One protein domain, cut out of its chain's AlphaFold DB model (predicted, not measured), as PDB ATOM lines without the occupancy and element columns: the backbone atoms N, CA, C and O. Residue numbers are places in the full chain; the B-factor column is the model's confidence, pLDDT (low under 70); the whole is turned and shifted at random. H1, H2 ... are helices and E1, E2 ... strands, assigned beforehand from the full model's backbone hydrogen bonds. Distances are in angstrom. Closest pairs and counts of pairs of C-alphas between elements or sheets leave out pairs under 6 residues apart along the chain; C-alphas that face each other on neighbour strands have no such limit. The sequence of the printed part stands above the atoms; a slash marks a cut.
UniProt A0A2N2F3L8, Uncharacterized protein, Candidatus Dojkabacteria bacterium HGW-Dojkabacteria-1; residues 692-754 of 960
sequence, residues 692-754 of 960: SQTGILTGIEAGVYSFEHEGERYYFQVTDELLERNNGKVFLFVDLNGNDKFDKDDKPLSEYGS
ATOM      1  N   SER A 692     -54.540  31.694  43.770       65.25
ATOM      2  CA  SER A 692     -53.403  31.464  44.669       65.25
ATOM      3  C   SER A 692     -52.847  30.036  44.650       65.25
ATOM      4  O   SER A 692     -51.903  29.747  45.383       65.25
ATOM      5  N   GLN A 693     -53.412  29.140  43.832       68.38
ATOM      6  CA  GLN A 693     -52.897  27.786  43.609       68.38
ATOM      7  C   GLN A 693     -52.276  27.610  42.220       68.38
ATOM      8  O   GLN A 693     -51.473  26.697  42.032       68.38
ATOM      9  N   THR A 694     -52.650  28.445  41.246       74.00
ATOM     10  CA  THR A 694     -52.300  28.247  39.830       74.00
ATOM     11  C   THR A 694     -51.633  29.444  39.157       74.00
ATOM     12  O   THR A 694     -51.146  29.285  38.043       74.00
ATOM     13  N   GLY A 695     -51.600  30.629  39.776       70.19
ATOM     14  CA  GLY A 695     -51.021  31.835  39.166       70.19
ATOM     15  C   GLY A 695     -51.805  32.363  37.959       70.19
ATOM     16  O   GLY A 695     -51.271  33.125  37.154       70.19
ATOM     17  N   ILE A 696     -53.063  31.936  37.805       80.31
ATOM     18  CA  ILE A 696     -53.913  32.300  36.672       80.31
ATOM     19  C   ILE A 696     -54.651  33.610  36.959       80.31
ATOM     20  O   ILE A 696     -55.349  33.752  37.964       80.31
ATOM     21  N   LEU A 697     -54.541  34.534  36.008       81.50
ATOM     22  CA  LEU A 697     -55.377  35.717  35.841       81.50
ATOM     23  C   LEU A 697     -56.574  35.391  34.940       81.50
ATOM     24  O   LEU A 697     -56.464  34.624  33.979       81.50
ATOM     25  N   THR A 698     -57.714  36.017  35.227       80.19
ATOM     26  CA  THR A 698     -58.930  35.964  34.398       80.19
ATOM     27  C   THR A 698     -59.505  37.363  34.217       80.19
ATOM     28  O   THR A 698     -59.293  38.230  35.062       80.19
ATOM     29  N   GLY A 699     -60.216  37.597  33.108       77.25
ATOM     30  CA  GLY A 699     -60.796  38.913  32.809       77.25
ATOM     31  C   GLY A 699     -59.775  39.982  32.393       77.25
ATOM     32  O   GLY A 699     -60.084  41.167  32.460       77.25
ATOM     33  N   ILE A 700     -58.572  39.574  31.978       80.69
ATOM     34  CA  ILE A 700     -57.593  40.444  31.319       80.69
ATOM     35  C   ILE A 700     -57.837  40.432  29.801       80.69
ATOM     36  O   ILE A 700     -58.139  39.385  29.228       80.69
ATOM     37  N   GLU A 701     -57.744  41.597  29.164       83.62
ATOM     38  CA  GLU A 701     -58.035  41.799  27.738       83.62
ATOM     39  C   GLU A 701     -56.742  41.835  26.902       83.62
ATOM     40  O   GLU A 701     -55.636  41.770  27.439       83.62
ATOM     41  N   ALA A 702     -56.856  41.904  25.573       80.88
ATOM     42  CA  ALA A 702     -55.687  42.017  24.704       80.88
ATOM     43  C   ALA A 702     -55.053  43.418  24.813       80.88
ATOM     44  O   ALA A 702     -55.719  44.446  24.650       80.88
ATOM     45  N   GLY A 703     -53.747  43.464  25.073       80.56
ATOM     46  CA  GLY A 703     -53.031  44.697  25.383       80.56
ATOM     47  C   GLY A 703     -51.581  44.473  25.806       80.56
ATOM     48  O   GLY A 703     -51.088  43.346  25.858       80.56
ATOM     49  N   VAL A 704     -50.895  45.571  26.117       76.75
ATOM     50  CA  VAL A 704     -49.578  45.582  26.765       76.75
ATOM     51  C   VAL A 704     -49.755  46.140  28.169       76.75
ATOM     52  O   VAL A 704     -50.356  47.197  28.360       76.75
ATOM     53  N   TYR A 705     -49.201  45.438  29.143       81.62
ATOM     54  CA  TYR A 705     -49.362  45.687  30.569       81.62
ATOM     55  C   TYR A 705     -48.000  45.827  31.246       81.62
ATOM     56  O   TYR A 705     -46.993  45.367  30.704       81.62
ATOM     57  N   SER A 706     -47.960  46.425  32.439       79.00
ATOM     58  CA  SER A 706     -46.758  46.400  33.276       79.00
ATOM     59  C   SER A 706     -47.051  46.311  34.770       79.00
ATOM     60  O   SER A 706     -48.012  46.908  35.259       79.00
ATOM     61  N   PHE A 707     -46.215  45.583  35.502       78.81
ATOM     62  CA  PHE A 707     -46.249  45.496  36.963       78.81
ATOM     63  C   PHE A 707     -44.869  45.832  37.535       78.81
ATOM     64  O   PHE A 707     -43.859  45.739  36.837       78.81
ATOM     65  N   GLU A 708     -44.823  46.219  38.805       74.62
ATOM     66  CA  GLU A 708     -43.582  46.575  39.498       74.62
ATOM     67  C   GLU A 708     -43.323  45.586  40.637       74.62
ATOM     68  O   GLU A 708     -44.237  45.237  41.390       74.62
ATOM     69  N   HIS A 709     -42.085  45.110  40.755       74.12
ATOM     70  CA  HIS A 709     -41.655  44.191  41.803       74.12
ATOM     71  C   HIS A 709     -40.224  44.530  42.233       74.12
ATOM     72  O   HIS A 709     -39.354  44.727  41.393       74.12
ATOM     73  N   GLU A 710     -39.998  44.668  43.544       78.38
ATOM     74  CA  GLU A 710     -38.719  45.100  44.152       78.38
ATOM     75  C   GLU A 710     -38.122  46.417  43.587       78.38
ATOM     76  O   GLU A 710     -36.965  46.742  43.842       78.38
ATOM     77  N   GLY A 711     -38.937  47.225  42.894       74.00
ATOM     78  CA  GLY A 711     -38.547  48.485  42.247       74.00
ATOM     79  C   GLY A 711     -38.231  48.364  40.750       74.00
ATOM     80  O   GLY A 711     -38.099  49.386  40.080       74.00
ATOM     81  N   GLU A 712     -38.163  47.147  40.208       71.56
ATOM     82  CA  GLU A 712     -38.053  46.888  38.770       71.56
ATOM     83  C   GLU A 712     -39.443  46.770  38.128       71.56
ATOM     84  O   GLU A 712     -40.373  46.215  38.721       71.56
ATOM     85  N   ARG A 713     -39.596  47.288  36.900       72.19
ATOM     86  CA  ARG A 713     -40.873  47.282  36.166       72.19
ATOM     87  C   ARG A 713     -40.825  46.340  34.966       72.19
ATOM     88  O   ARG A 713     -40.067  46.549  34.020       72.19
ATOM     89  N   TYR A 714     -41.686  45.331  35.005       76.31
ATOM     90  CA  TYR A 714     -41.800  44.257  34.023       76.31
ATOM     91  C   TYR A 714     -42.976  44.527  33.086       76.31
ATOM     92  O   TYR A 714     -44.029  44.973  33.539       76.31
ATOM     93  N   TYR A 715     -42.826  44.213  31.797       75.75
ATOM     94  CA  TYR A 715     -43.858  44.414  30.773       75.75
ATOM     95  C   TYR A 715     -44.273  43.079  30.172       75.75
ATOM     96  O   TYR A 715     -43.420  42.245  29.900       75.75
ATOM     97  N   PHE A 716     -45.560  42.877  29.913       79.44
ATOM     98  CA  PHE A 716     -46.039  41.678  29.226       79.44
ATOM     99  C   PHE A 716     -47.141  42.021  28.225       79.44
ATOM    100  O   PHE A 716     -47.848  43.020  28.369       79.44
ATOM    101  N   GLN A 717     -47.279  41.189  27.194       79.38
ATOM    102  CA  GLN A 717     -48.285  41.352  26.150       79.38
ATOM    103  C   GLN A 717     -49.298  40.209  26.206       79.38
ATOM    104  O   GLN A 717     -48.934  39.036  26.233       79.38
ATOM    105  N   VAL A 718     -50.578  40.564  26.175       83.12
ATOM    106  CA  VAL A 718     -51.697  39.639  25.993       83.12
ATOM    107  C   VAL A 718     -52.218  39.834  24.574       83.12
ATOM    108  O   VAL A 718     -52.563  40.949  24.186       83.12
ATOM    109  N   THR A 719     -52.258  38.765  23.782       81.62
ATOM    110  CA  THR A 719     -52.803  38.782  22.415       81.62
ATOM    111  C   THR A 719     -54.171  38.110  22.367       81.62
ATOM    112  O   THR A 719     -54.485  37.270  23.213       81.62
ATOM    113  N   ASP A 720     -54.971  38.434  21.347       83.06
ATOM    114  CA  ASP A 720     -56.251  37.758  21.100       83.06
ATOM    115  C   ASP A 720     -56.042  36.228  20.984       83.06
ATOM    116  O   ASP A 720     -56.717  35.457  21.662       83.06
ATOM    117  N   GLU A 721     -55.007  35.784  20.251       85.00
ATOM    118  CA  GLU A 721     -54.626  34.364  20.136       85.00
ATOM    119  C   GLU A 721     -54.336  33.683  21.485       85.00
ATOM    120  O   GLU A 721     -54.613  32.492  21.650       85.00
ATOM    121  N   LEU A 722     -53.728  34.401  22.439       82.56
ATOM    122  CA  LEU A 722     -53.406  33.874  23.767       82.56
ATOM    123  C   LEU A 722     -54.682  33.685  24.594       82.56
ATOM    124  O   LEU A 722     -54.834  32.667  25.273       82.56
ATOM    125  N   LEU A 723     -55.609  34.643  24.511       85.19
ATOM    126  CA  LEU A 723     -56.895  34.593  25.203       85.19
ATOM    127  C   LEU A 723     -57.815  33.519  24.623       85.19
ATOM    128  O   LEU A 723     -58.420  32.775  25.394       85.19
ATOM    129  N   GLU A 724     -57.887  33.382  23.298       86.81
ATOM    130  CA  GLU A 724     -58.653  32.318  22.639       86.81
ATOM    131  C   GLU A 724     -58.112  30.931  23.007       86.81
ATOM    132  O   GLU A 724     -58.856  30.081  23.500       86.81
ATOM    133  N   ARG A 725     -56.797  30.715  22.851       85.75
ATOM    134  CA  ARG A 725     -56.135  29.425  23.119       85.75
ATOM    135  C   ARG A 725     -56.307  28.949  24.562       85.75
ATOM    136  O   ARG A 725     -56.402  27.746  24.797       85.75
ATOM    137  N   ASN A 726     -56.362  29.884  25.510       84.50
ATOM    138  CA  ASN A 726     -56.451  29.599  26.940       84.50
ATOM    139  C   ASN A 726     -57.851  29.859  27.537       84.50
ATOM    140  O   ASN A 726     -58.018  29.781  28.756       84.50
ATOM    141  N   ASN A 727     -58.865  30.159  26.714       84.88
ATOM    142  CA  ASN A 727     -60.238  30.462  27.142       84.88
ATOM    143  C   ASN A 727     -60.303  31.574  28.221       84.88
ATOM    144  O   ASN A 727     -60.820  31.377  29.325       84.88
ATOM    145  N   GLY A 728     -59.730  32.741  27.912       80.69
ATOM    146  CA  GLY A 728     -59.743  33.938  28.767       80.69
ATOM    147  C   GLY A 728     -58.856  33.864  30.018       80.69
ATOM    148  O   GLY A 728     -59.033  34.661  30.942       80.69
ATOM    149  N   LYS A 729     -57.935  32.894  30.072       84.81
ATOM    150  CA  LYS A 729     -56.980  32.691  31.171       84.81
ATOM    151  C   LYS A 729     -55.572  33.075  30.738       84.81
ATOM    152  O   LYS A 729     -55.112  32.646  29.684       84.81
ATOM    153  N   VAL A 730     -54.860  33.818  31.578       85.44
ATOM    154  CA  VAL A 730     -53.440  34.131  31.368       85.44
ATOM    155  C   VAL A 730     -52.663  33.693  32.602       85.44
ATOM    156  O   VAL A 730     -52.993  34.084  33.715       85.44
ATOM    157  N   PHE A 731     -51.643  32.865  32.406       84.31
ATOM    158  CA  PHE A 731     -50.657  32.545  33.433       84.31
ATOM    159  C   PHE A 731     -49.446  33.450  33.220       84.31
ATOM    160  O   PHE A 731     -48.959  33.550  32.094       84.31
ATOM    161  N   LEU A 732     -48.983  34.111  34.279       83.56
ATOM    162  CA  LEU A 732     -47.792  34.955  34.240       83.56
ATOM    163  C   LEU A 732     -46.717  34.393  35.164       83.56
ATOM    164  O   LEU A 732     -47.000  33.912  36.262       83.56
ATOM    165  N   PHE A 733     -45.477  34.518  34.716       83.50
ATOM    166  CA  PHE A 733     -44.273  34.172  35.450       83.50
ATOM    167  C   PHE A 733     -43.192  35.206  35.129       83.50
ATOM    168  O   PHE A 733     -43.241  35.858  34.084       83.50
ATOM    169  N   VAL A 734     -42.233  35.371  36.034       82.38
ATOM    170  CA  VAL A 734     -40.974  36.048  35.723       82.38
ATOM    171  C   VAL A 734     -40.036  34.980  35.176       82.38
ATOM    172  O   VAL A 734     -39.621  34.094  35.924       82.38
ATOM    173  N   ASP A 735     -39.750  35.060  33.876       81.56
ATOM    174  CA  ASP A 735     -38.658  34.313  33.249       81.56
ATOM    175  C   ASP A 735     -37.334  34.849  33.813       81.56
ATOM    176  O   ASP A 735     -37.019  36.037  33.677       81.56
ATOM    177  N   LEU A 736     -36.595  33.988  34.511       81.56
ATOM    178  CA  LEU A 736     -35.326  34.333  35.156       81.56
ATOM    179  C   LEU A 736     -34.108  33.848  34.362       81.56
ATOM    180  O   LEU A 736     -32.977  34.147  34.756       81.56
ATOM    181  N   ASN A 737     -34.311  33.121  33.258       82.31
ATOM    182  CA  ASN A 737     -33.228  32.527  32.474       82.31
ATOM    183  C   ASN A 737     -33.217  32.919  30.977       82.31
ATOM    184  O   ASN A 737     -32.198  32.732  30.310       82.31
ATOM    185  N   GLY A 738     -34.279  33.561  30.489       81.38
ATOM    186  CA  GLY A 738     -34.416  34.137  29.151       81.38
ATOM    187  C   GLY A 738     -34.721  33.104  28.066       81.38
ATOM    188  O   GLY A 738     -34.091  33.146  27.007       81.38
ATOM    189  N   ASN A 739     -35.626  32.155  28.332       78.62
ATOM    190  CA  ASN A 739     -35.953  31.053  27.415       78.62
ATOM    191  C   ASN A 739     -37.415  31.017  26.914       78.62
ATOM    192  O   ASN A 739     -37.763  30.113  26.143       78.62
ATOM    193  N   ASP A 740     -38.242  31.984  27.332       71.81
ATOM    194  CA  ASP A 740     -39.670  32.142  27.014       71.81
ATOM    195  C   ASP A 740     -40.582  30.982  27.495       71.81
ATOM    196  O   ASP A 740     -41.709  30.821  27.011       71.81
ATOM    197  N   LYS A 741     -40.118  30.113  28.409       78.12
ATOM    198  CA  LYS A 741     -40.766  28.828  28.742       78.12
ATOM    199  C   LYS A 741     -40.667  28.476  30.229       78.12
ATOM    200  O   LYS A 741     -39.731  27.797  30.629       78.12
ATOM    201  N   PHE A 742     -41.729  28.801  30.979       80.19
ATOM    202  CA  PHE A 742     -41.879  28.507  32.411       80.19
ATOM    203  C   PHE A 742     -41.304  27.142  32.824       80.19
ATOM    204  O   PHE A 742     -41.898  26.091  32.541       80.19
ATOM    205  N   ASP A 743     -40.161  27.178  33.507       86.31
ATOM    206  CA  ASP A 743     -39.477  25.995  34.018       86.31
ATOM    207  C   ASP A 743     -39.200  26.062  35.536       86.31
ATOM    208  O   ASP A 743     -39.911  26.713  36.298       86.31
ATOM    209  N   LYS A 744     -38.231  25.274  36.007       84.75
ATOM    210  CA  LYS A 744     -37.851  25.137  37.418       84.75
ATOM    211  C   LYS A 744     -37.072  26.335  37.981       84.75
ATOM    212  O   LYS A 744     -36.943  26.419  39.200       84.75
ATOM    213  N   ASP A 745     -36.492  27.171  37.120       83.31
ATOM    214  CA  ASP A 745     -35.680  28.325  37.521       83.31
ATOM    215  C   ASP A 745     -36.493  29.635  37.538       83.31
ATOM    216  O   ASP A 745     -36.019  30.636  38.076       83.31
ATOM    217  N   ASP A 746     -37.721  29.609  37.011       84.06
ATOM    218  CA  ASP A 746     -38.650  30.741  36.924       84.06
ATOM    219  C   ASP A 746     -39.596  30.828  38.129       84.06
ATOM    220  O   ASP A 746     -39.704  29.900  38.935       84.06
ATOM    221  N   LYS A 747     -40.334  31.942  38.246       83.31
ATOM    222  CA  LYS A 747     -41.293  32.159  39.344       83.31
ATOM    223  C   LYS A 747     -42.690  32.543  38.855       83.31
ATOM    224  O   LYS A 747     -42.815  33.553  38.159       83.31
ATOM    225  N   PRO A 748     -43.758  31.809  39.230       82.88
ATOM    226  CA  PRO A 748     -45.132  32.183  38.901       82.88
ATOM    227  C   PRO A 748     -45.533  33.456  39.651       82.88
ATOM    228  O   PRO A 748     -45.175  33.644  40.815       82.88
ATOM    229  N   LEU A 749     -46.331  34.323  39.024       80.19
ATOM    230  CA  LEU A 749     -46.596  35.658  39.572       80.19
ATOM    231  C   LEU A 749     -47.352  35.637  40.919       80.19
ATOM    232  O   LEU A 749     -47.257  36.579  41.704       80.19
ATOM    233  N   SER A 750     -48.039  34.532  41.225       76.44
ATOM    234  CA  SER A 750     -48.689  34.263  42.515       76.44
ATOM    235  C   SER A 750     -47.735  34.104  43.703       76.44
ATOM    236  O   SER A 750     -48.182  34.266  44.837       76.44
ATOM    237  N   GLU A 751     -46.444  33.815  43.496       78.88
ATOM    238  CA  GLU A 751     -45.461  33.793  44.598       78.88
ATOM    239  C   GLU A 751     -45.183  35.192  45.165       78.88
ATOM    240  O   GLU A 751     -44.806  35.322  46.330       78.88
ATOM    241  N   TYR A 752     -45.428  36.243  44.378       74.38
ATOM    242  CA  TYR A 752     -45.263  37.633  44.804       74.38
ATOM    243  C   TYR A 752     -46.513  38.210  45.488       74.38
ATOM    244  O   TYR A 752     -46.423  39.233  46.169       74.38
ATOM    245  N   GLY A 753     -47.675  37.562  45.344       68.62
ATOM    246  CA  GLY A 753     -48.913  37.938  46.026       68.62
ATOM    247  C   GLY A 753     -50.176  37.335  45.404       68.62
ATOM    248  O   GLY A 753     -50.223  37.017  44.221       68.62
ATOM    249  N   SER A 754     -51.247  37.232  46.199       63.69
ATOM    250  CA  SER A 754     -52.587  36.844  45.716       63.69
ATOM    251  C   SER A 754     -53.329  37.972  44.987       63.69
ATOM    252  O   SER A 754     -54.360  37.739  44.363       63.69
TER     253      SER A 754
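This is residues 692 to 754 of the 960 residues of an uncharacterized protein of Candidatus Dojkabacteria bacterium HGW-Dojkabacteria-1 (UniProt A0A2N2F3L8). Look for a long hairpin of two strands, E2 and E3, running along one side of the domain, and on its other side a short strand pair, E1 and E4, continued by a looping stretch, residues 732 to 754. The helix H1, a single short one, sits at the end of the hairpin where E3 finishes, and joins it to E4. The printed part has 63 residues, with four named strands and one named helix in the order E1 E2 E3 H1 E4; both two-stranded sheets are antiparallel. The class is mixed, helices and strands, with under half of the residues in named elements. The whole is compact, with a radius of gyration of the C-alphas of 11.8 A and spans of 29 by 25 by 23 A.

Start at E1, residues 696 to 698, the antiparallel neighbour of E4, residues 729 to 731, at 147 degrees; N 697 and O 730 are 2.8 A apart, within hydrogen-bond range. Next, E2, residues 703 to 709, and E3, residues 712 to 718, form an antiparallel hairpin at 155 degrees, with N 705 and O 716 at 2.9 A. E2 is apart from E1 and E4. The closest C-alphas of E3 and E4, Val 718 and Val 730, are 7.9 A apart. In H1, residues 720 to 725, every O i to N i+4 pair is within hydrogen-bond range; its closest C-alphas to E4 are Leu 723 and Lys 729, 6.3 A apart.

Find C-alpha 696 at (-53.913, 32.300, 36.672), where E1 begins its 6.6 A. E2 and E3 are each 20.0 A long, H1 8.6 A. E4 covers 6.7 A and ends at C-alpha 731, (-50.657, 32.545, 33.433).

The C-alphas of Gly 711 and Glu 724 are farthest apart, 32.4 A. The printed part has no cut, and the four links are tight. Residues 733 to 734 pair antiparallel with 747 to 748. Residues 692 to 693 and 753 to 754 have pLDDT under 70.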